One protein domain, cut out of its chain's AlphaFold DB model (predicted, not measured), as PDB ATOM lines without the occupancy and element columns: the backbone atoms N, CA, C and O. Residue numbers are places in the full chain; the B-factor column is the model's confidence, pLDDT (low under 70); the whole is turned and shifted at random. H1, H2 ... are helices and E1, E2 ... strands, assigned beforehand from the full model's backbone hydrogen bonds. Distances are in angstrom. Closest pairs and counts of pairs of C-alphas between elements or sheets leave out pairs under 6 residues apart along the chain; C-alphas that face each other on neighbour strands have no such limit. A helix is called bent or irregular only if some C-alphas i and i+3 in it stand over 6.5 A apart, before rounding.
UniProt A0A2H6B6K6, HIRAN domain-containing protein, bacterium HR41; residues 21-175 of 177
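What this domain is: This is residues 21 to 175 of the 177 residues of the protein "HIRAN domain-containing protein" of bacterium HR41 (UniProt A0A2H6B6K6). The core is a closed barrel of six antiparallel strands, running round the ring as E3, E6, E5, E4, E7, E8 and back to E3, with helices H1 and H2 packed on its outside, away from each other. The short hairpin E1 and E2 is joined to the barrel where E2 pairs with E7, while H3 and H4 pack near H2 and H5 ends the row of named elements without reaching the barrel. The printed part has 155 residues with five named helices and eight named strands, in the order E1, E2, E3, H1, E4, E5, E6, H2, E7, E8, H3, H4, H5; the class is mixed, helices and strands. It is compact, with a radius of gyration of the C-alphas of 16.0 A and spans of 53 by 37 by 31 A.

Where its parts are: Find C-alpha 21 at (80.381, 132.919, 3.277), where E1 begins and runs to residue 24. E2 follows over residues 29 to 36, 21.0 A long, and E3 over residues 40 to 45. H1 is residues 47 to 58; it is irregular, with C-alphas 49 and 52 8.2 A apart. From C-alpha 66 at (64.960, 146.015, 18.327), E4 runs 27.1 A to residue 76 and bends by 71 degrees at residue 69. Then come E5, residues 87 to 91, and E6, residues 94 to 99. H2, residues 101 to 118, is 24.9 A long; it is irregular, with C-alphas 106 and 109 7.3 A apart, and has a kink of 39 degrees near residue 108. E7, residues 121 to 130, runs 27.3 A and bends by 51 degrees at residue 125; E8, residues 142 to 148, runs 20.1 A. Last come H3, residues 150 to 153, H4, residues 157 to 162, and H5, residues 166 to 173, which ends at C-alpha 173 at (73.609, 161.938, -16.306).

How they stand to each other: Start in the barrel with E4, E5 and E6, a meander, each strand the antiparallel neighbour of the one before: look for N 88 and O 75 at 2.9 A, and N 96 and O 89 at 2.9 A. On the other side of E4 lies E7, with N 70 and O 126 at 2.8 A. The hairpin E7 and E8 has N 127 and O 145 at 2.8 A. E3 closes the ring, with N 146 and O 42 at 2.8 A to E8, and N 45 and O 98 at 2.8 A to E6. E2 is staggered: its residues 29 to 32 pair with E1, N 24 and O 29 at 2.7 A, and residues 33 to 36 with E7, parallel, N 36 and O 123 at 2.8 A. H1 is on the barrel, outside it, at a height over the sheet of 6.8 A; the sheet curls round it, and the closest C-alphas of H1 and E6 are those of Glu 47 and Gly 97, 4.9 A. H2 is on the barrel too, outside it at a height of 8.4 A, over E4 and E6 and across the strands, at 64 degrees to E4 on the local plane. H2 touches H3 with residues 107 to 114 alone, closest at the C-alphas of Pro 110 and Leu 153, 5.6 A. H2 and H4 only just touch, with 3 pairs of C-alphas within 8 A, the closest being those of Asn 103 and Leu 160, 6.0 A. H5 is not on the barrel; it is close to H4 but not clearly touching, the C-alphas of Gly 162 and Phe 168 being 5.6 A apart. H1 and H2 are apart. In H4 every O i to N i+4 pair is within hydrogen-bond range, against 6 of 8 in H1, 12 of 14 in H2 and 1 of 4 in H5, where 3 of 5 O i to N i+3 pairs are; H3 is too short for an O i to N i+4 pair.

The domain as a whole: The two C-alphas farthest apart are those of Gly 135 and Phe 175, 52.7 A. The printed part has no cut. The link from E7 to E8, with 11 residues, is long. In this model the mean pLDDT of the printed part is 89.0; look for values under 70 at residues 21 to 31 and 164 to 175.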
ATOM      1  N   PRO A  21      81.351 133.533   4.165       49.53
ATOM      2  CA  PRO A  21      80.381 132.919   3.277       49.53
ATOM      3  C   PRO A  21      79.019 133.527   3.606       49.53
ATOM      4  O   PRO A  21      78.555 133.425   4.741       49.53
ATOM      5  N   VAL A  22      78.401 134.191   2.634       57.75
ATOM      6  CA  VAL A  22      77.053 134.725   2.802       57.75
ATOM      7  C   VAL A  22      76.134 134.045   1.810       57.75
ATOM      8  O   VAL A  22      76.418 133.996   0.613       57.75
ATOM      9  N   GLU A  23      75.036 133.504   2.321       57.50
ATOM     10  CA  GLU A  23      73.968 132.974   1.488       57.50
ATOM     11  C   GLU A  23      73.300 134.125   0.729       57.50
ATOM     12  O   GLU A  23      72.822 135.096   1.319       57.50
ATOM     13  N   ILE A  24      73.285 134.019  -0.594       56.28
ATOM     14  CA  ILE A  24      72.604 134.922  -1.507       56.28
ATOM     15  C   ILE A  24      71.415 134.177  -2.104       56.28
ATOM     16  O   ILE A  24      71.556 133.252  -2.906       56.28
ATOM     17  N   GLY A  25      70.219 134.623  -1.730       48.00
ATOM     18  CA  GLY A  25      68.969 134.167  -2.324       48.00
ATOM     19  C   GLY A  25      68.455 132.811  -1.812       48.00
ATOM     20  O   GLY A  25      69.086 132.142  -0.996       48.00
ATOM     21  N   PRO A  26      67.276 132.387  -2.303       41.56
ATOM     22  CA  PRO A  26      66.503 131.274  -1.740       41.56
ATOM     23  C   PRO A  26      67.119 129.884  -1.964       41.56
ATOM     24  O   PRO A  26      66.679 128.922  -1.343       41.56
ATOM     25  N   ASN A  27      68.128 129.767  -2.833       50.34
ATOM     26  CA  ASN A  27      68.756 128.491  -3.188       50.34
ATOM     27  C   ASN A  27      70.034 128.194  -2.379       50.34
ATOM     28  O   ASN A  27      70.724 127.224  -2.686       50.34
ATOM     29  N   GLY A  28      70.386 129.033  -1.396       50.47
ATOM     30  CA  GLY A  28      71.598 128.851  -0.589       50.47
ATOM     31  C   GLY A  28      72.896 129.058  -1.377       50.47
ATOM     32  O   GLY A  28      73.919 128.461  -1.046       50.47
ATOM     33  N   ALA A  29      72.875 129.867  -2.446       59.53
ATOM     34  CA  ALA A  29      74.087 130.179  -3.197       59.53
ATOM     35  C   ALA A  29      75.046 130.951  -2.286       59.53
ATOM     36  O   ALA A  29      74.733 132.049  -1.838       59.53
ATOM     37  N   VAL A  30      76.205 130.377  -1.982       59.12
ATOM     38  CA  VAL A  30      77.186 131.013  -1.100       59.12
ATOM     39  C   VAL A  30      78.081 131.919  -1.932       59.12
ATOM     40  O   VAL A  30      78.833 131.437  -2.779       59.12
ATOM     41  N   ALA A  31      78.036 133.222  -1.673       67.94
ATOM     42  CA  ALA A  31      79.003 134.163  -2.216       67.94
ATOM     43  C   ALA A  31      80.050 134.518  -1.162       67.94
ATOM     44  O   ALA A  31      79.776 134.562   0.041       67.94
ATOM     45  N   ARG A  32      81.263 134.827  -1.624       83.12
ATOM     46  CA  ARG A  32      82.212 135.587  -0.810       83.12
ATOM     47  C   ARG A  32      81.733 137.029  -0.760       83.12
ATOM     48  O   ARG A  32      81.381 137.584  -1.799       83.12
ATOM     49  N   ALA A  33      81.753 137.631   0.419       86.38
ATOM     50  CA  ALA A  33      81.441 139.042   0.580       86.38
ATOM     51  C   ALA A  33      82.684 139.853   0.953       86.38
ATOM     52  O   ALA A  33      83.567 139.376   1.669       86.38
ATOM     53  N   GLU A  34      82.730 141.083   0.462       91.81
ATOM     54  CA  GLU A  34      83.670 142.112   0.879       91.81
ATOM     55  C   GLU A  34      82.950 143.091   1.804       91.81
ATOM     56  O   GLU A  34      81.934 143.667   1.419       91.81
ATOM     57  N   LEU A  35      83.450 143.239   3.033       92.69
ATOM     58  CA  LEU A  35      82.871 144.146   4.016       92.69
ATOM     59  C   LEU A  35      83.400 145.574   3.850       92.69
ATOM     60  O   LEU A  35      84.598 145.803   3.994       92.69
ATOM     61  N   SER A  36      82.487 146.519   3.652       95.31
ATOM     62  CA  SER A  36      82.727 147.952   3.793       95.31
ATOM     63  C   SER A  36      82.599 148.404   5.253       95.31
ATOM     64  O   SER A  36      81.580 148.166   5.910       95.31
ATOM     65  N   GLU A  37      83.632 149.063   5.783       90.00
ATOM     66  CA  GLU A  37      83.716 149.421   7.208       90.00
ATOM     67  C   GLU A  37      83.306 150.870   7.550       90.00
ATOM     68  O   GLU A  37      83.449 151.275   8.711       90.00
ATOM     69  N   GLY A  38      82.723 151.623   6.612       91.44
ATOM     70  CA  GLY A  38      82.350 153.036   6.799       91.44
ATOM     71  C   GLY A  38      81.130 153.317   7.688       91.44
ATOM     72  O   GLY A  38      80.420 152.416   8.154       91.44
ATOM     73  N   ASP A  39      80.900 154.599   7.967       93.25
ATOM     74  CA  ASP A  39      79.821 155.107   8.823       93.25
ATOM     75  C   ASP A  39      78.798 155.981   8.076       93.25
ATOM     76  O   ASP A  39      77.871 156.512   8.701       93.25
ATOM     77  N   PHE A  40      78.907 156.074   6.744       95.19
ATOM     78  CA  PHE A  40      77.901 156.727   5.918       95.19
ATOM     79  C   PHE A  40      76.589 155.959   6.001       95.19
ATOM     80  O   PHE A  40      76.542 154.748   5.766       95.19
ATOM     81  N   ARG A  41      75.509 156.677   6.319       95.81
ATOM     82  CA  ARG A  41      74.222 156.060   6.634       95.81
ATOM     83  C   ARG A  41      73.245 156.121   5.480       95.81
ATOM     84  O   ARG A  41      72.921 157.202   4.982       95.81
ATOM     85  N   LEU A  42      72.708 154.963   5.124       96.38
ATOM     86  CA  LEU A  42      71.607 154.834   4.180       96.38
ATOM     87  C   LEU A  42      70.406 154.190   4.863       96.38
ATOM     88  O   LEU A  42      70.524 153.133   5.469       96.38
ATOM     89  N   GLU A  43      69.244 154.817   4.724       96.25
ATOM     90  CA  GLU A  43      67.979 154.190   5.106       96.25
ATOM     91  C   GLU A  43      67.563 153.206   4.009       96.25
ATOM     92  O   GLU A  43      67.660 153.507   2.809       96.25
ATOM     93  N   VAL A  44      67.099 152.040   4.438       98.00
ATOM     94  CA  VAL A  44      66.401 151.087   3.580       98.00
ATOM     95  C   VAL A  44      64.968 151.588   3.371       98.00
ATOM     96  O   VAL A  44      64.453 152.403   4.131       98.00
ATOM     97  N   VAL A  45      64.347 151.183   2.265       97.50
ATOM     98  CA  VAL A  45      62.933 151.449   1.994       97.50
ATOM     99  C   VAL A  45      62.189 150.162   1.648       97.50
ATOM    100  O   VAL A  45      62.765 149.174   1.180       97.50
ATOM    101  N   GLY A  46      60.868 150.197   1.812       96.19
ATOM    102  CA  GLY A  46      59.987 149.078   1.478       96.19
ATOM    103  C   GLY A  46      59.943 147.976   2.538       96.19
ATOM    104  O   GLY A  46      59.330 146.939   2.291       96.19
ATOM    105  N   GLU A  47      60.523 148.201   3.719       97.31
ATOM    106  CA  GLU A  47      60.557 147.263   4.851       97.31
ATOM    107  C   GLU A  47      59.163 146.911   5.368       97.31
ATOM    108  O   GLU A  47      58.978 145.870   5.997       97.31
ATOM    109  N   SER A  48      58.151 147.736   5.081       96.00
ATOM    110  CA  SER A  48      56.748 147.432   5.387       96.00
ATOM    111  C   SER A  48      56.284 146.114   4.760       96.00
ATOM    112  O   SER A  48      55.449 145.422   5.336       96.00
ATOM    113  N   ARG A  49      56.867 145.717   3.620       96.81
ATOM    114  CA  ARG A  49      56.592 144.440   2.938       96.81
ATOM    115  C   ARG A  49      57.328 143.247   3.555       96.81
ATOM    116  O   ARG A  49      57.054 142.115   3.171       96.81
ATOM    117  N   TYR A  50      58.260 143.503   4.472       97.50
ATOM    118  CA  TYR A  50      59.186 142.520   5.037       97.50
ATOM    119  C   TYR A  50      59.190 142.535   6.574       97.50
ATOM    120  O   TYR A  50      60.134 142.049   7.192       97.50
ATOM    121  N   GLN A  51      58.140 143.066   7.212       98.25
ATOM    122  CA  GLN A  51      58.054 143.146   8.676       98.25
ATOM    123  C   GLN A  51      58.156 141.769   9.341       98.25
ATOM    124  O   GLN A  51      58.927 141.629  10.283       98.25
ATOM    125  N   ASP A  52      57.481 140.750   8.803       97.69
ATOM    126  CA  ASP A  52      57.550 139.376   9.327       97.69
ATOM    127  C   ASP A  52      58.960 138.774   9.189       97.69
ATOM    128  O   ASP A  52      59.424 138.016  10.042       97.69
ATOM    129  N   VAL A  53      59.673 139.128   8.114       96.44
ATOM    130  CA  VAL A  53      61.058 138.690   7.878       96.44
ATOM    131  C   VAL A  53      61.995 139.332   8.895       96.44
ATOM    132  O   VAL A  53      62.805 138.633   9.502       96.44
ATOM    133  N   LEU A  54      61.867 140.645   9.098       98.06
ATOM    134  CA  LEU A  54      62.653 141.399  10.071       98.06
ATOM    135  C   LEU A  54      62.392 140.908  11.494       98.06
ATOM    136  O   LEU A  54      63.347 140.649  12.222       98.06
ATOM    137  N   GLU A  55      61.126 140.690  11.851       98.06
ATOM    138  CA  GLU A  55      60.717 140.132  13.140       98.06
ATOM    139  C   GLU A  55      61.365 138.768  13.393       98.06
ATOM    140  O   GLU A  55      61.949 138.538  14.454       98.06
ATOM    141  N   ARG A  56      61.346 137.879  12.392       96.62
ATOM    142  CA  ARG A  56      62.007 136.572  12.480       96.62
ATOM    143  C   ARG A  56      63.518 136.693  12.686       96.62
ATOM    144  O   ARG A  56      64.071 135.916  13.456       96.62
ATOM    145  N   ILE A  57      64.180 137.631  12.005       94.56
ATOM    146  CA  ILE A  57      65.633 137.839  12.130       94.56
ATOM    147  C   ILE A  57      66.000 138.305  13.542       94.56
ATOM    148  O   ILE A  57      66.984 137.824  14.101       94.56
ATOM    149  N   VAL A  58      65.218 139.215  14.131       96.06
ATOM    150  CA  VAL A  58      65.502 139.748  15.477       96.06
ATOM    151  C   VAL A  58      64.997 138.852  16.615       96.06
ATOM    152  O   VAL A  58      65.353 139.085  17.767       96.06
ATOM    153  N   GLY A  59      64.209 137.816  16.307       96.50
ATOM    154  CA  GLY A  59      63.690 136.857  17.286       96.50
ATOM    155  C   GLY A  59      62.353 137.248  17.924       96.50
ATOM    156  O   GLY A  59      62.052 136.780  19.020       96.50
ATOM    157  N   GLY A  60      61.548 138.071  17.249       95.44
ATOM    158  CA  GLY A  60      60.248 138.546  17.729       95.44
ATOM    159  C   GLY A  60      60.250 140.007  18.181       95.44
ATOM    160  O   GLY A  60      61.274 140.691  18.176       95.44
ATOM    161  N   ARG A  61      59.069 140.499  18.564       96.06
ATOM    162  CA  ARG A  61      58.871 141.853  19.102       96.06
ATOM    163  C   ARG A  61      59.018 141.886  20.620       96.06
ATOM    164  O   ARG A  61      58.745 140.906  21.308       96.06
ATOM    165  N   SER A  62      59.407 143.048  21.130       96.62
ATOM    166  CA  SER A  62      59.454 143.381  22.557       96.62
ATOM    167  C   SER A  62      58.878 144.782  22.784       96.62
ATOM    168  O   SER A  62      58.733 145.551  21.835       96.62
ATOM    169  N   GLU A  63      58.595 145.155  24.032       97.25
ATOM    170  CA  GLU A  63      58.113 146.508  24.367       97.25
ATOM    171  C   GLU A  63      59.138 147.615  24.049       97.25
ATOM    172  O   GLU A  63      58.763 148.750  23.736       97.25
ATOM    173  N   ASP A  64      60.431 147.286  24.079       96.19
ATOM    174  CA  ASP A  64      61.530 148.205  23.758       96.19
ATOM    175  C   ASP A  64      61.830 148.271  22.251       96.19
ATOM    176  O   ASP A  64      62.458 149.218  21.770       96.19
ATOM    177  N   GLY A  65      61.369 147.272  21.494       96.81
ATOM    178  CA  GLY A  65      61.758 147.057  20.107       96.81
ATOM    179  C   GLY A  65      63.190 146.529  19.958       96.81
ATOM    180  O   GLY A  65      63.886 146.190  20.916       96.81
ATOM    181  N   ALA A  66      63.629 146.439  18.710       96.06
ATOM    182  CA  ALA A  66      64.960 146.015  18.327       96.06
ATOM    183  C   ALA A  66      65.947 147.188  18.288       96.06
ATOM    184  O   ALA A  66      65.648 148.290  17.823       96.06
ATOM    185  N   ASN A  67      67.170 146.886  18.711       96.25
ATOM    186  CA  ASN A  67      68.394 147.613  18.400       96.25
ATOM    187  C   ASN A  67      69.448 146.545  18.093       96.25
ATOM    188  O   ASN A  67      70.228 146.163  18.965       96.25
ATOM    189  N   TYR A  68      69.364 145.969  16.893       96.50
ATOM    190  CA  TYR A  68      70.030 144.718  16.529       96.50
ATOM    191  C   TYR A  68      71.096 144.963  15.448       96.50
ATOM    192  O   TYR A  68      70.755 145.081  14.264       96.50
ATOM    193  N   PRO A  69      72.386 145.082  15.825       96.25
ATOM    194  CA  PRO A  69      73.483 145.199  14.872       96.25
ATOM    195  C   PRO A  69      73.676 143.891  14.106       96.25
ATOM    196  O   PRO A  69      73.735 142.815  14.699       96.25
ATOM    197  N   THR A  70      73.810 143.987  12.790       95.62
ATOM    198  CA  THR A  70      73.969 142.843  11.890       95.62
ATOM    199  C   THR A  70      74.731 143.247  10.625       95.62
ATOM    200  O   THR A  70      75.327 144.324  10.551       95.62
ATOM    201  N   MET A  71      74.738 142.365   9.634       95.56
ATOM    202  CA  MET A  71      75.372 142.536   8.335       95.56
ATOM    203  C   MET A  71      74.324 142.477   7.231       95.56
ATOM    204  O   MET A  71      73.416 141.645   7.282       95.56
ATOM    205  N   ALA A  72      74.483 143.325   6.218       96.44
ATOM    206  CA  ALA A  72      73.640 143.325   5.034       96.44
ATOM    207  C   ALA A  72      74.464 143.165   3.756       96.44
ATOM    208  O   ALA A  72      75.602 143.626   3.681       96.44
ATOM    209  N   ILE A  73      73.855 142.556   2.740       96.56
ATOM    210  CA  ILE A  73      74.350 142.541   1.362       96.56
ATOM    211  C   ILE A  73      73.513 143.482   0.512       96.56
ATOM    212  O   ILE A  73      72.283 143.457   0.578       96.56
ATOM    213  N   LEU A  74      74.200 144.257  -0.326       97.12
ATOM    214  CA  LEU A  74      73.596 145.019  -1.410       97.12
ATOM    215  C   LEU A  74      73.719 144.229  -2.710       97.12
ATOM    216  O   LEU A  74      74.830 143.939  -3.154       97.12
ATOM    217  N   LEU A  75      72.583 143.883  -3.314       95.62
ATOM    218  CA  LEU A  75      72.541 143.094  -4.542       95.62
ATOM    219  C   LEU A  75      71.734 143.830  -5.625       95.62
ATOM    220  O   LEU A  75      70.563 144.133  -5.399       95.62
ATOM    221  N   PRO A  76      72.324 144.136  -6.791       96.31
ATOM    222  CA  PRO A  76      71.585 144.631  -7.953       96.31
ATOM    223  C   PRO A  76      70.543 143.619  -8.459       96.31
ATOM    224  O   PRO A  76      70.838 142.430  -8.568       96.31
ATOM    225  N   GLU A  77      69.349 144.094  -8.814       94.69
ATOM    226  CA  GLU A  77      68.253 143.303  -9.391       94.69
ATOM    227  C   GLU A  77      67.833 143.900 -10.756       94.69
ATOM    228  O   GLU A  77      66.762 144.497 -10.874       94.69
ATOM    229  N   PRO A  78      68.666 143.766 -11.810       92.44
ATOM    230  CA  PRO A  78      68.442 144.436 -13.100       92.44
ATOM    231  C   PRO A  78      67.169 143.976 -13.829       92.44
ATOM    232  O   PRO A  78      66.604 144.720 -14.627       92.44
ATOM    233  N   GLU A  79      66.686 142.769 -13.527       91.75
ATOM    234  CA  GLU A  79      65.455 142.193 -14.087       91.75
ATOM    235  C   GLU A  79      64.188 142.621 -13.316       91.75
ATOM    236  O   GLU A  79      63.086 142.121 -13.567       91.75
ATOM    237  N   ASN A  80      64.308 143.534 -12.346       92.25
ATOM    238  CA  ASN A  80      63.165 144.019 -11.589       92.25
ATOM    239  C   ASN A  80      62.203 144.808 -12.496       92.25
ATOM    240  O   ASN A  80      62.503 145.893 -12.992       92.25
ATOM    241  N   ARG A  81      60.977 144.290 -12.647       92.12
ATOM    242  CA  ARG A  81      59.915 144.861 -13.502       92.12
ATOM    243  C   ARG A  81      59.477 146.294 -13.164       92.12
ATOM    244  O   ARG A  81      58.727 146.882 -13.940       92.12
ATOM    245  N   TYR A  82      59.821 146.817 -11.986       91.31
ATOM    246  CA  TYR A  82      59.395 148.141 -11.524       91.31
ATOM    247  C   TYR A  82      60.508 149.185 -11.592       91.31
ATOM    248  O   TYR A  82      60.207 150.370 -11.738       91.31
ATOM    249  N   ASP A  83      61.760 148.765 -11.422       93.06
ATOM    250  CA  ASP A  83      62.936 149.630 -11.460       93.06
ATOM    251  C   ASP A  83      64.165 148.812 -11.890       93.06
ATOM    252  O   ASP A  83      64.673 148.040 -11.080       93.06
ATOM    253  N   PRO A  84      64.684 148.984 -13.118       93.88
ATOM    254  CA  PRO A  84      65.854 148.241 -13.592       93.88
ATOM    255  C   PRO A  84      67.154 148.616 -12.862       93.88
ATOM    256  O   PRO A  84      68.176 147.977 -13.083       93.88
ATOM    257  N   ASN A  85      67.143 149.655 -12.015       96.31
ATOM    258  CA  ASN A  85      68.263 149.994 -11.137       96.31
ATOM    259  C   ASN A  85      68.064 149.480  -9.706       96.31
ATOM    260  O   ASN A  85      68.833 149.865  -8.827       96.31
ATOM    261  N   ALA A  86      67.034 148.672  -9.433       97.25
ATOM    262  CA  ALA A  86      66.732 148.210  -8.084       97.25
ATOM    263  C   ALA A  86      67.952 147.544  -7.432       97.25
ATOM    264  O   ALA A  86      68.640 146.718  -8.028       97.25
ATOM    265  N   VAL A  87      68.203 147.896  -6.171       98.19
ATOM    266  CA  VAL A  87      69.212 147.246  -5.332       98.19
ATOM    267  C   VAL A  87      68.504 146.701  -4.105       98.19
ATOM    268  O   VAL A  87      68.041 147.473  -3.258       98.19
ATOM    269  N   GLN A  88      68.389 145.379  -4.025       97.31
ATOM    270  CA  GLN A  88      67.806 144.699  -2.876       97.31
ATOM    271  C   GLN A  88      68.809 144.647  -1.719       97.31
ATOM    272  O   GLN A  88      70.022 144.519  -1.912       97.31
ATOM    273  N   VAL A  89      68.275 144.718  -0.504       97.94
ATOM    274  CA  VAL A  89      69.026 144.586   0.743       97.94
ATOM    275  C   VAL A  89      68.713 143.220   1.333       97.94
ATOM    276  O   VAL A  89      67.550 142.925   1.620       97.94
ATOM    277  N   LEU A  90      69.742 142.391   1.513       96.62
ATOM    278  CA  LEU A  90      69.610 141.085   2.155       96.62
ATOM    279  C   LEU A  90      70.232 141.094   3.548       96.62
ATOM    280  O   LEU A  90      71.353 141.562   3.711       96.62
ATOM    281  N   ILE A  91      69.551 140.494   4.522       94.81
ATOM    282  CA  ILE A  91      70.093 140.180   5.851       94.81
ATOM    283  C   ILE A  91      69.812 138.703   6.115       94.81
ATOM    284  O   ILE A  91      68.691 138.243   5.907       94.81
ATOM    285  N   ALA A  92      70.830 137.951   6.545       89.69
ATOM    286  CA  ALA A  92      70.738 136.496   6.730       89.69
ATOM    287  C   ALA A  92      70.146 135.769   5.496       89.69
ATOM    288  O   ALA A  92      69.276 134.914   5.626       89.69
ATOM    289  N   GLY A  93      70.562 136.178   4.289       87.69
ATOM    290  CA  GLY A  93      70.101 135.616   3.010       87.69
ATOM    291  C   GLY A  93      68.675 135.993   2.590       87.69
ATOM    292  O   GLY A  93      68.227 135.610   1.509       87.69
ATOM    293  N   LEU A  94      67.963 136.778   3.399       93.12
ATOM    294  CA  LEU A  94      66.569 137.149   3.176       93.12
ATOM    295  C   LEU A  94      66.466 138.605   2.743       93.12
ATOM    296  O   LEU A  94      67.096 139.475   3.341       93.12
ATOM    297  N   VAL A  95      65.635 138.887   1.739       96.31
ATOM    298  CA  VAL A  95      65.330 140.269   1.347       96.31
ATOM    299  C   VAL A  95      64.564 140.950   2.478       96.31
ATOM    300  O   VAL A  95      63.535 140.443   2.923       96.31
ATOM    301  N   VAL A  96      65.069 142.098   2.923       97.62
ATOM    302  CA  VAL A  96      64.454 142.914   3.984       97.62
ATOM    303  C   VAL A  96      63.961 144.273   3.492       97.62
ATOM    304  O   VAL A  96      63.244 144.972   4.204       97.62
ATOM    305  N   GLY A  97      64.325 144.652   2.269       97.88
ATOM    306  CA  GLY A  97      63.970 145.926   1.662       97.88
ATOM    307  C   GLY A  97      64.868 146.239   0.471       97.88
ATOM    308  O   GLY A  97      65.518 145.348  -0.078       97.88
ATOM    309  N   TYR A  98      64.885 147.504   0.068       98.31
ATOM    310  CA  TYR A  98      65.646 148.005  -1.075       98.31
ATOM    311  C   TYR A  98      66.320 149.327  -0.728       98.31
ATOM    312  O   TYR A  98      65.891 150.034   0.186       98.31
ATOM    313  N   LEU A  99      67.340 149.707  -1.492       97.88
ATOM    314  CA  LEU A  99      67.743 151.110  -1.531       97.88
ATOM    315  C   LEU A  99      66.607 151.957  -2.124       97.88
ATOM    316  O   LEU A  99      65.843 151.499  -2.975       97.88
ATOM    317  N   SER A 100      66.504 153.218  -1.696       96.19
ATOM    318  CA  SER A 100      65.610 154.173  -2.358       96.19
ATOM    319  C   SER A 100      65.973 154.294  -3.841       96.19
ATOM    320  O   SER A 100      67.145 154.189  -4.189       96.19
ATOM    321  N   ARG A 101      64.999 154.569  -4.718       94.44
ATOM    322  CA  ARG A 101      65.247 154.717  -6.170       94.44
ATOM    323  C   ARG A 101      66.378 155.702  -6.488       94.44
ATOM    324  O   ARG A 101      67.193 155.459  -7.369       94.44
ATOM    325  N   ALA A 102      66.434 156.795  -5.730       93.88
ATOM    326  CA  ALA A 102      67.496 157.792  -5.773       93.88
ATOM    327  C   ALA A 102      68.884 157.175  -5.540       93.88
ATOM    328  O   ALA A 102      69.763 157.269  -6.393       93.88
ATOM    329  N   ASN A 103      69.063 156.497  -4.404       95.69
ATOM    330  CA  ASN A 103      70.335 155.869  -4.051       95.69
ATOM    331  C   ASN A 103      70.658 154.697  -4.983       95.69
ATOM    332  O   ASN A 103      71.808 154.509  -5.361       95.69
ATOM    333  N   ALA A 104      69.645 153.925  -5.377       96.19
ATOM    334  CA  ALA A 104      69.771 152.799  -6.289       96.19
ATOM    335  C   ALA A 104      70.308 153.256  -7.654       96.19
ATOM    336  O   ALA A 104      71.267 152.678  -8.152       96.19
ATOM    337  N   ARG A 105      69.805 154.373  -8.201       94.94
ATOM    338  CA  ARG A 105      70.318 154.966  -9.448       94.94
ATOM    339  C   ARG A 105      71.807 155.323  -9.383       94.94
ATOM    340  O   ARG A 105      72.505 155.156 -10.376       94.94
ATOM    341  N   VAL A 106      72.293 155.776  -8.227       95.75
ATOM    342  CA  VAL A 106      73.718 156.081  -8.014       95.75
ATOM    343  C   VAL A 106      74.545 154.807  -7.809       95.75
ATOM    344  O   VAL A 106      75.638 154.689  -8.348       95.75
ATOM    345  N   MET A 107      74.028 153.837  -7.051       96.31
ATOM    346  CA  MET A 107      74.802 152.687  -6.561       96.31
ATOM    347  C   MET A 107      74.748 151.455  -7.468       96.31
ATOM    348  O   MET A 107      75.642 150.617  -7.395       96.31
ATOM    349  N   HIS A 108      73.730 151.321  -8.321       96.50
ATOM    350  CA  HIS A 108      73.479 150.102  -9.094       96.50
ATOM    351  C   HIS A 108      74.656 149.726 -10.007       96.50
ATOM    352  O   HIS A 108      75.208 148.631  -9.890       96.50
ATOM    353  N   ARG A 109      75.093 150.646 -10.879       96.62
ATOM    354  CA  ARG A 109      76.223 150.408 -11.796       96.62
ATOM    355  C   ARG A 109      77.545 150.187 -11.035       96.62
ATOM    356  O   ARG A 109      78.215 149.202 -11.356       96.62
ATOM    357  N   PRO A 110      77.913 150.997 -10.018       97.31
ATOM    358  CA  PRO A 110      79.070 150.719  -9.164       97.31
ATOM    359  C   PRO A 110      79.053 149.332  -8.511       97.31
ATOM    360  O   PRO A 110      80.052 148.619  -8.572       97.31
ATOM    361  N   LEU A 111      77.913 148.905  -7.956       96.50
ATOM    362  CA  LEU A 111      77.764 147.582  -7.342       96.50
ATOM    363  C   LEU A 111      77.936 146.453  -8.362       96.50
ATOM    364  O   LEU A 111      78.710 145.530  -8.121       96.50
ATOM    365  N   MET A 112      77.276 146.536  -9.522       94.75
ATOM    366  CA  MET A 112      77.454 145.544 -10.592       94.75
ATOM    367  C   MET A 112      78.920 145.432 -11.014       94.75
ATOM    368  O   MET A 112      79.448 144.338 -11.214       94.75
ATOM    369  N   HIS A 113      79.590 146.573 -11.138       95.56
ATOM    370  CA  HIS A 113      80.978 146.639 -11.550       95.56
ATOM    371  C   HIS A 113      81.939 146.059 -10.514       95.56
ATOM    372  O   HIS A 113      82.858 145.319 -10.872       95.56
ATOM    373  N   PHE A 114      81.699 146.365  -9.239       94.31
ATOM    374  CA  PHE A 114      82.411 145.781  -8.115       94.31
ATOM    375  C   PHE A 114      82.290 144.253  -8.147       94.31
ATOM    376  O   PHE A 114      83.295 143.544  -8.207       94.31
ATOM    377  N   MET A 115      81.062 143.737  -8.224       91.44
ATOM    378  CA  MET A 115      80.815 142.295  -8.230       91.44
ATOM    379  C   MET A 115      81.485 141.595  -9.417       91.44
ATOM    380  O   MET A 115      82.137 140.568  -9.234       91.44
ATOM    381  N   ALA A 116      81.399 142.177 -10.619       91.25
ATOM    382  CA  ALA A 116      82.008 141.619 -11.826       91.25
ATOM    383  C   ALA A 116      83.545 141.586 -11.775       91.25
ATOM    384  O   ALA A 116      84.159 140.683 -12.340       91.25
ATOM    385  N   ARG A 117      84.184 142.565 -11.122       92.94
ATOM    386  CA  ARG A 117      85.651 142.625 -11.011       92.94
ATOM    387  C   ARG A 117      86.217 141.750  -9.907       92.94
ATOM    388  O   ARG A 117      87.312 141.217 -10.063       92.94
ATOM    389  N   HIS A 118      85.517 141.676  -8.782       87.75
ATOM    390  CA  HIS A 118      86.044 141.056  -7.572       87.75
ATOM    391  C   HIS A 118      85.556 139.622  -7.369       87.75
ATOM    392  O   HIS A 118      86.134 138.925  -6.535       87.75
ATOM    393  N   ASP A 119      84.535 139.184  -8.120       88.56
ATOM    394  CA  ASP A 119      83.850 137.897  -7.928       88.56
ATOM    395  C   ASP A 119      83.358 137.735  -6.473       88.56
ATOM    396  O   ASP A 119      83.556 136.718  -5.801       88.56
ATOM    397  N   ARG A 120      82.806 138.830  -5.932       88.00
ATOM    398  CA  ARG A 120      82.370 138.974  -4.536       88.00
ATOM    399  C   ARG A 120      81.152 139.874  -4.439       88.00
ATOM    400  O   ARG A 120      81.032 140.841  -5.184       88.00
ATOM    401  N   ALA A 121      80.290 139.599  -3.470       91.81
ATOM    402  CA  ALA A 121      79.219 140.505  -3.084       91.81
ATOM    403  C   ALA A 121      79.747 141.671  -2.240       91.81
ATOM    404  O   ALA A 121      80.758 141.543  -1.548       91.81
ATOM    405  N   PHE A 122      79.029 142.791  -2.262       95.00
ATOM    406  CA  PHE A 122      79.311 143.934  -1.403       95.00
ATOM    407  C   PHE A 122      78.474 143.839  -0.124       95.00
ATOM    408  O   PHE A 122      77.239 143.804  -0.179       95.00
ATOM    409  N   ALA A 123      79.143 143.777   1.023       96.00
ATOM    410  CA  ALA A 123      78.517 143.720   2.333       96.00
ATOM    411  C   ALA A 123      78.839 144.962   3.162       96.00
ATOM    412  O   ALA A 123      79.882 145.592   3.017       96.00
ATOM    413  N   CYS A 124      77.940 145.297   4.075       96.62
ATOM    414  CA  CYS A 124      78.092 146.423   4.983       96.62
ATOM    415  C   CYS A 124      77.462 146.104   6.339       96.62
ATOM    416  O   CYS A 124      76.716 145.128   6.483       96.62
ATOM    417  N   ARG A 125      77.761 146.923   7.349       97.31
ATOM    418  CA  ARG A 125      77.054 146.829   8.628       97.31
ATOM    419  C   ARG A 125      75.627 147.334   8.453       97.31
ATOM    420  O   ARG A 125      75.385 148.283   7.715       97.31
ATOM    421  N   ALA A 126      74.702 146.734   9.183       97.50
ATOM    422  CA  ALA A 126      73.316 147.161   9.239       97.50
ATOM    423  C   ALA A 126      72.818 147.199  10.685       97.50
ATOM    424  O   ALA A 126      73.304 146.468  11.550       97.50
ATOM    425  N   LEU A 127      71.823 148.040  10.939       98.19
ATOM    426  CA  LEU A 127      71.114 148.117  12.203       98.19
ATOM    427  C   LEU A 127      69.621 147.930  11.949       98.19
ATOM    428  O   LEU A 127      68.996 148.768  11.297       98.19
ATOM    429  N   ILE A 128      69.050 146.853  12.492       98.19
ATOM    430  CA  ILE A 128      67.595 146.702  12.565       98.19
ATOM    431  C   ILE A 128      67.123 147.435  13.823       98.19
ATOM    432  O   ILE A 128      67.578 147.132  14.932       98.19
ATOM    433  N   LYS A 129      66.234 148.413  13.641       97.88
ATOM    434  CA  LYS A 129      65.722 149.303  14.692       97.88
ATOM    435  C   LYS A 129      64.193 149.286  14.748       97.88
ATOM    436  O   LYS A 129      63.539 149.016  13.743       97.88
ATOM    437  N   GLY A 130      63.617 149.619  15.901       97.50
ATOM    438  CA  GLY A 130      62.164 149.769  16.056       97.50
ATOM    439  C   GLY A 130      61.440 148.436  16.226       97.50
ATOM    440  O   GLY A 130      61.965 147.522  16.844       97.50
ATOM    441  N   GLY A 131      60.215 148.317  15.718       97.00
ATOM    442  CA  GLY A 131      59.438 147.082  15.855       97.00
ATOM    443  C   GLY A 131      58.975 146.776  17.280       97.00
ATOM    444  O   GLY A 131      58.830 145.610  17.640       97.00
ATOM    445  N   TRP A 132      58.755 147.805  18.100       98.12
ATOM    446  CA  TRP A 132      58.219 147.603  19.441       98.12
ATOM    447  C   TRP A 132      56.768 147.116  19.406       98.12
ATOM    448  O   TRP A 132      56.042 147.334  18.427       98.12
ATOM    449  N   ASP A 133      56.355 146.475  20.490       97.44
ATOM    450  CA  ASP A 133      54.985 146.049  20.736       97.44
ATOM    451  C   ASP A 133      54.624 146.247  22.206       97.44
ATOM    452  O   ASP A 133      55.133 145.538  23.069       97.44
ATOM    453  N   ARG A 134      53.762 147.227  22.481       96.69
ATOM    454  CA  ARG A 134      53.278 147.581  23.825       96.69
ATOM    455  C   ARG A 134      51.763 147.397  23.944       96.69
ATOM    456  O   ARG A 134      51.125 147.977  24.821       96.69
ATOM    457  N   GLY A 135      51.177 146.596  23.050       94.56
ATOM    458  CA  GLY A 135      49.744 146.323  23.000       94.56
ATOM    459  C   GLY A 135      49.054 146.842  21.732       94.56
ATOM    460  O   GLY A 135      49.710 147.357  20.829       94.56
ATOM    461  N   PRO A 136      47.716 146.697  21.638       90.88
ATOM    462  CA  PRO A 136      46.963 146.848  20.387       90.88
ATOM    463  C   PRO A 136      47.135 148.188  19.660       90.88
ATOM    464  O   PRO A 136      47.127 148.205  18.431       90.88
ATOM    465  N   ASP A 137      47.325 149.277  20.407       94.19
ATOM    466  CA  ASP A 137      47.373 150.646  19.877       94.19
ATOM    467  C   ASP A 137      48.784 151.272  19.901       94.19
ATOM    468  O   ASP A 137      48.956 152.411  19.470       94.19
ATOM    469  N   ASP A 138      49.803 150.551  20.387       95.94
ATOM    470  CA  ASP A 138      51.186 151.044  20.475       95.94
ATOM    471  C   ASP A 138      52.174 149.999  19.937       95.94
ATOM    472  O   ASP A 138      52.847 149.268  20.671       95.94
ATOM    473  N   ARG A 139      52.230 149.924  18.604       96.19
ATOM    474  CA  ARG A 139      53.149 149.066  17.850       96.19
ATOM    475  C   ARG A 139      53.923 149.884  16.828       96.19
ATOM    476  O   ARG A 139      53.343 150.641  16.052       96.19
ATOM    477  N   GLY A 140      55.235 149.687  16.796       96.50
ATOM    478  CA  GLY A 140      56.126 150.314  15.823       96.50
ATOM    479  C   GLY A 140      56.488 149.380  14.680       96.50
ATOM    480  O   GLY A 140      56.458 148.161  14.822       96.50
ATOM    481  N   HIS A 141      56.906 149.930  13.545       97.81
ATOM    482  CA  HIS A 141      57.512 149.133  12.479       97.81
ATOM    483  C   HIS A 141      59.011 148.942  12.706       97.81
ATOM    484  O   HIS A 141      59.675 149.793  13.301       97.81
ATOM    485  N   PHE A 142      59.536 147.816  12.229       98.44
ATOM    486  CA  PHE A 142      60.972 147.644  12.045       98.44
ATOM    487  C   PHE A 142      61.439 148.508  10.873       98.44
ATOM    488  O   PHE A 142      60.765 148.557   9.841       98.44
ATOM    489  N   GLY A 143      62.601 149.135  11.027       98.19
ATOM    490  CA  GLY A 143      63.342 149.801   9.959       98.19
ATOM    491  C   GLY A 143      64.785 149.307   9.912       98.19
ATOM    492  O   GLY A 143      65.271 148.705  10.878       98.19
ATOM    493  N   VAL A 144      65.468 149.560   8.794       98.56
ATOM    494  CA  VAL A 144      66.866 149.153   8.606       98.56
ATOM    495  C   VAL A 144      67.719 150.339   8.170       98.56
ATOM    496  O   VAL A 144      67.417 151.022   7.198       98.56
ATOM    497  N   GLU A 145      68.829 150.543   8.873       98.31
ATOM    498  CA  GLU A 145      69.861 151.524   8.532       98.31
ATOM    499  C   GLU A 145      71.147 150.790   8.149       98.31
ATOM    500  O   GLU A 145      71.582 149.884   8.858       98.31
ATOM    501  N   LEU A 146      71.752 151.164   7.027       98.19
ATOM    502  CA  LEU A 146      73.014 150.621   6.530       98.19
ATOM    503  C   LEU A 146      74.153 151.587   6.839       98.19
ATOM    504  O   LEU A 146      73.968 152.797   6.721       98.19
ATOM    505  N   CYS A 147      75.331 151.053   7.151       96.88
ATOM    506  CA  CYS A 147      76.561 151.809   7.368       96.88
ATOM    507  C   CYS A 147      77.660 151.279   6.443       96.88
ATOM    508  O   CYS A 147      78.082 150.130   6.598       96.88
ATOM    509  N   LEU A 148      78.109 152.111   5.504       95.88
ATOM    510  CA  LEU A 148      79.126 151.768   4.506       95.88
ATOM    511  C   LEU A 148      80.055 152.954   4.219       95.88
ATOM    512  O   LEU A 148      79.818 154.059   4.696       95.88
ATOM    513  N   GLU A 149      81.117 152.717   3.459       96.88
ATOM    514  CA  GLU A 149      82.005 153.731   2.887       96.88
ATOM    515  C   GLU A 149      81.711 153.821   1.379       96.88
ATOM    516  O   GLU A 149      82.050 152.891   0.640       96.88
ATOM    517  N   PRO A 150      81.045 154.885   0.886       95.12
ATOM    518  CA  PRO A 150      80.693 155.007  -0.530       95.12
ATOM    519  C   PRO A 150      81.914 154.940  -1.457       95.12
ATOM    520  O   PRO A 150      81.826 154.406  -2.570       95.12
ATOM    521  N   ALA A 151      83.070 155.415  -0.978       95.44
ATOM    522  CA  ALA A 151      84.314 155.410  -1.733       95.44
ATOM    523  C   ALA A 151      84.822 153.994  -2.061       95.44
ATOM    524  O   ALA A 151      85.510 153.834  -3.071       95.44
ATOM    525  N   ASP A 152      84.421 152.960  -1.307       94.75
ATOM    526  CA  ASP A 152      84.730 151.555  -1.626       94.75
ATOM    527  C   ASP A 152      84.128 151.126  -2.980       94.75
ATOM    528  O   ASP A 152      84.601 150.183  -3.616       94.75
ATOM    529  N   LEU A 153      83.098 151.839  -3.451       94.94
ATOM    530  CA  LEU A 153      82.465 151.653  -4.757       94.94
ATOM    531  C   LEU A 153      82.836 152.752  -5.765       94.94
ATOM    532  O   LEU A 153      82.309 152.771  -6.877       94.94
ATOM    533  N   GLY A 154      83.730 153.676  -5.399       94.81
ATOM    534  CA  GLY A 154      84.053 154.849  -6.213       94.81
ATOM    535  C   GLY A 154      82.922 155.882  -6.285       94.81
ATOM    536  O   GLY A 154      82.874 156.658  -7.236       94.81
ATOM    537  N   VAL A 155      82.013 155.883  -5.308       94.75
ATOM    538  CA  VAL A 155      80.916 156.852  -5.174       94.75
ATOM    539  C   VAL A 155      81.278 157.858  -4.083       94.75
ATOM    540  O   VAL A 155      81.824 157.475  -3.054       94.75
ATOM    541  N   SER A 156      80.984 159.143  -4.275       93.50
ATOM    542  CA  SER A 156      81.186 160.152  -3.230       93.50
ATOM    543  C   SER A 156      79.969 160.301  -2.312       93.50
ATOM    544  O   SER A 156      78.821 160.085  -2.711       93.50
ATOM    545  N   ASP A 157      80.213 160.758  -1.084       92.00
ATOM    546  CA  ASP A 157      79.170 161.186  -0.146       92.00
ATOM    547  C   ASP A 157      78.173 162.159  -0.784       92.00
ATOM    548  O   ASP A 157      76.962 162.013  -0.616       92.00
ATOM    549  N   ASP A 158      78.678 163.142  -1.532       89.94
ATOM    550  CA  ASP A 158      77.861 164.171  -2.175       89.94
ATOM    551  C   ASP A 158      76.948 163.578  -3.247       89.94
ATOM    552  O   ASP A 158      75.793 163.986  -3.349       89.94
ATOM    553  N   GLN A 159      77.412 162.563  -3.985       88.44
ATOM    554  CA  GLN A 159      76.567 161.852  -4.944       88.44
ATOM    555  C   GLN A 159      75.377 161.172  -4.266       88.44
ATOM    556  O   GLN A 159      74.257 161.249  -4.768       88.44
ATOM    557  N   LEU A 160      75.585 160.552  -3.102       88.50
ATOM    558  CA  LEU A 160      74.512 159.889  -2.354       88.50
ATOM    559  C   LEU A 160      73.607 160.859  -1.591       88.50
ATOM    560  O   LEU A 160      72.397 160.644  -1.512       88.50
ATOM    561  N   ARG A 161      74.160 161.935  -1.025       87.00
ATOM    562  CA  ARG A 161      73.367 162.980  -0.358       87.00
ATOM    563  C   ARG A 161      72.523 163.741  -1.375       87.00
ATOM    564  O   ARG A 161      71.326 163.931  -1.152       87.00
ATOM    565  N   GLY A 162      73.137 164.107  -2.496       80.62
ATOM    566  CA  GLY A 162      72.514 164.788  -3.622       80.62
ATOM    567  C   GLY A 162      71.493 163.924  -4.349       80.62
ATOM    568  O   GLY A 162      70.530 164.461  -4.873       80.62
ATOM    569  N   ALA A 163      71.596 162.590  -4.306       78.44
ATOM    570  CA  ALA A 163      70.620 161.705  -4.945       78.44
ATOM    571  C   ALA A 163      69.169 161.945  -4.491       78.44
ATOM    572  O   ALA A 163      68.229 161.600  -5.200       78.44
ATOM    573  N   ARG A 164      68.955 162.526  -3.307       67.69
ATOM    574  CA  ARG A 164      67.614 162.865  -2.807       67.69
ATOM    575  C   ARG A 164      67.047 164.156  -3.417       67.69
ATOM    576  O   ARG A 164      65.852 164.394  -3.277       67.69
ATOM    577  N   ASP A 165      67.883 164.950  -4.083       67.88
ATOM    578  CA  ASP A 165      67.521 166.146  -4.839       67.88
ATOM    579  C   ASP A 165      67.340 165.792  -6.333       67.88
ATOM    580  O   ASP A 165      68.293 165.356  -6.990       67.88
ATOM    581  N   PRO A 166      66.135 165.971  -6.906       57.09
ATOM    582  CA  PRO A 166      65.884 165.714  -8.321       57.09
ATOM    583  C   PRO A 166      66.838 166.453  -9.273       57.09
ATOM    584  O   PRO A 166      67.235 165.866 -10.278       57.09
ATOM    585  N   ALA A 167      67.250 167.686  -8.948       59.50
ATOM    586  CA  ALA A 167      68.104 168.507  -9.812       59.50
ATOM    587  C   ALA A 167      69.554 167.997  -9.873       59.50
ATOM    588  O   ALA A 167      70.234 168.134 -10.888       59.50
ATOM    589  N   PHE A 168      70.027 167.362  -8.798       59.53
ATOM    590  CA  PHE A 168      71.354 166.750  -8.757       59.53
ATOM    591  C   PHE A 168      71.428 165.501  -9.641       59.53
ATOM    592  O   PHE A 168      72.450 165.217 -10.255       59.53
ATOM    593  N   LEU A 169      70.341 164.738  -9.743       53.53
ATOM    594  CA  LEU A 169      70.353 163.520 -10.547       53.53
ATOM    595  C   LEU A 169      70.376 163.789 -12.060       53.53
ATOM    596  O   LEU A 169      70.847 162.932 -12.804       53.53
ATOM    597  N   GLU A 170      69.861 164.933 -12.518       56.97
ATOM    598  CA  GLU A 170      69.935 165.338 -13.929       56.97
ATOM    599  C   GLU A 170      71.373 165.709 -14.324       56.97
ATOM    600  O   GLU A 170      71.837 165.304 -15.387       56.97
ATOM    601  N   SER A 171      72.136 166.351 -13.430       58.22
ATOM    602  CA  SER A 171      73.526 166.745 -13.707       58.22
ATOM    603  C   SER A 171      74.525 165.584 -13.690       58.22
ATOM    604  O   SER A 171      75.552 165.650 -14.362       58.22
ATOM    605  N   VAL A 172      74.233 164.491 -12.975       56.94
ATOM    606  CA  VAL A 172      75.074 163.277 -12.979       56.94
ATOM    607  C   VAL A 172      74.962 162.507 -14.304       56.94
ATOM    608  O   VAL A 172      75.909 161.830 -14.694       56.94
ATOM    609  N   ILE A 173      73.835 162.620 -15.018       54.00
ATOM    610  CA  ILE A 173      73.609 161.938 -16.306       54.00
ATOM    611  C   ILE A 173      74.332 162.658 -17.459       54.00
ATOM    612  O   ILE A 173      74.737 162.015 -18.423       54.00
ATOM    613  N   GLU A 174      74.544 163.971 -17.353       47.47
ATOM    614  CA  GLU A 174      75.190 164.781 -18.400       47.47
ATOM    615  C   GLU A 174      76.729 164.679 -18.419       47.47
ATOM    616  O   GLU A 174      77.371 165.223 -19.315       47.47
ATOM    617  N   PHE A 175      77.331 163.961 -17.466       38.69
ATOM    618  CA  PHE A 175      78.784 163.795 -17.326       38.69
ATOM    619  C   PHE A 175      79.310 162.415 -17.777       38.69
ATOM    620  O   PHE A 175      80.313 161.934 -17.250       38.69
TER     621      PHE A 175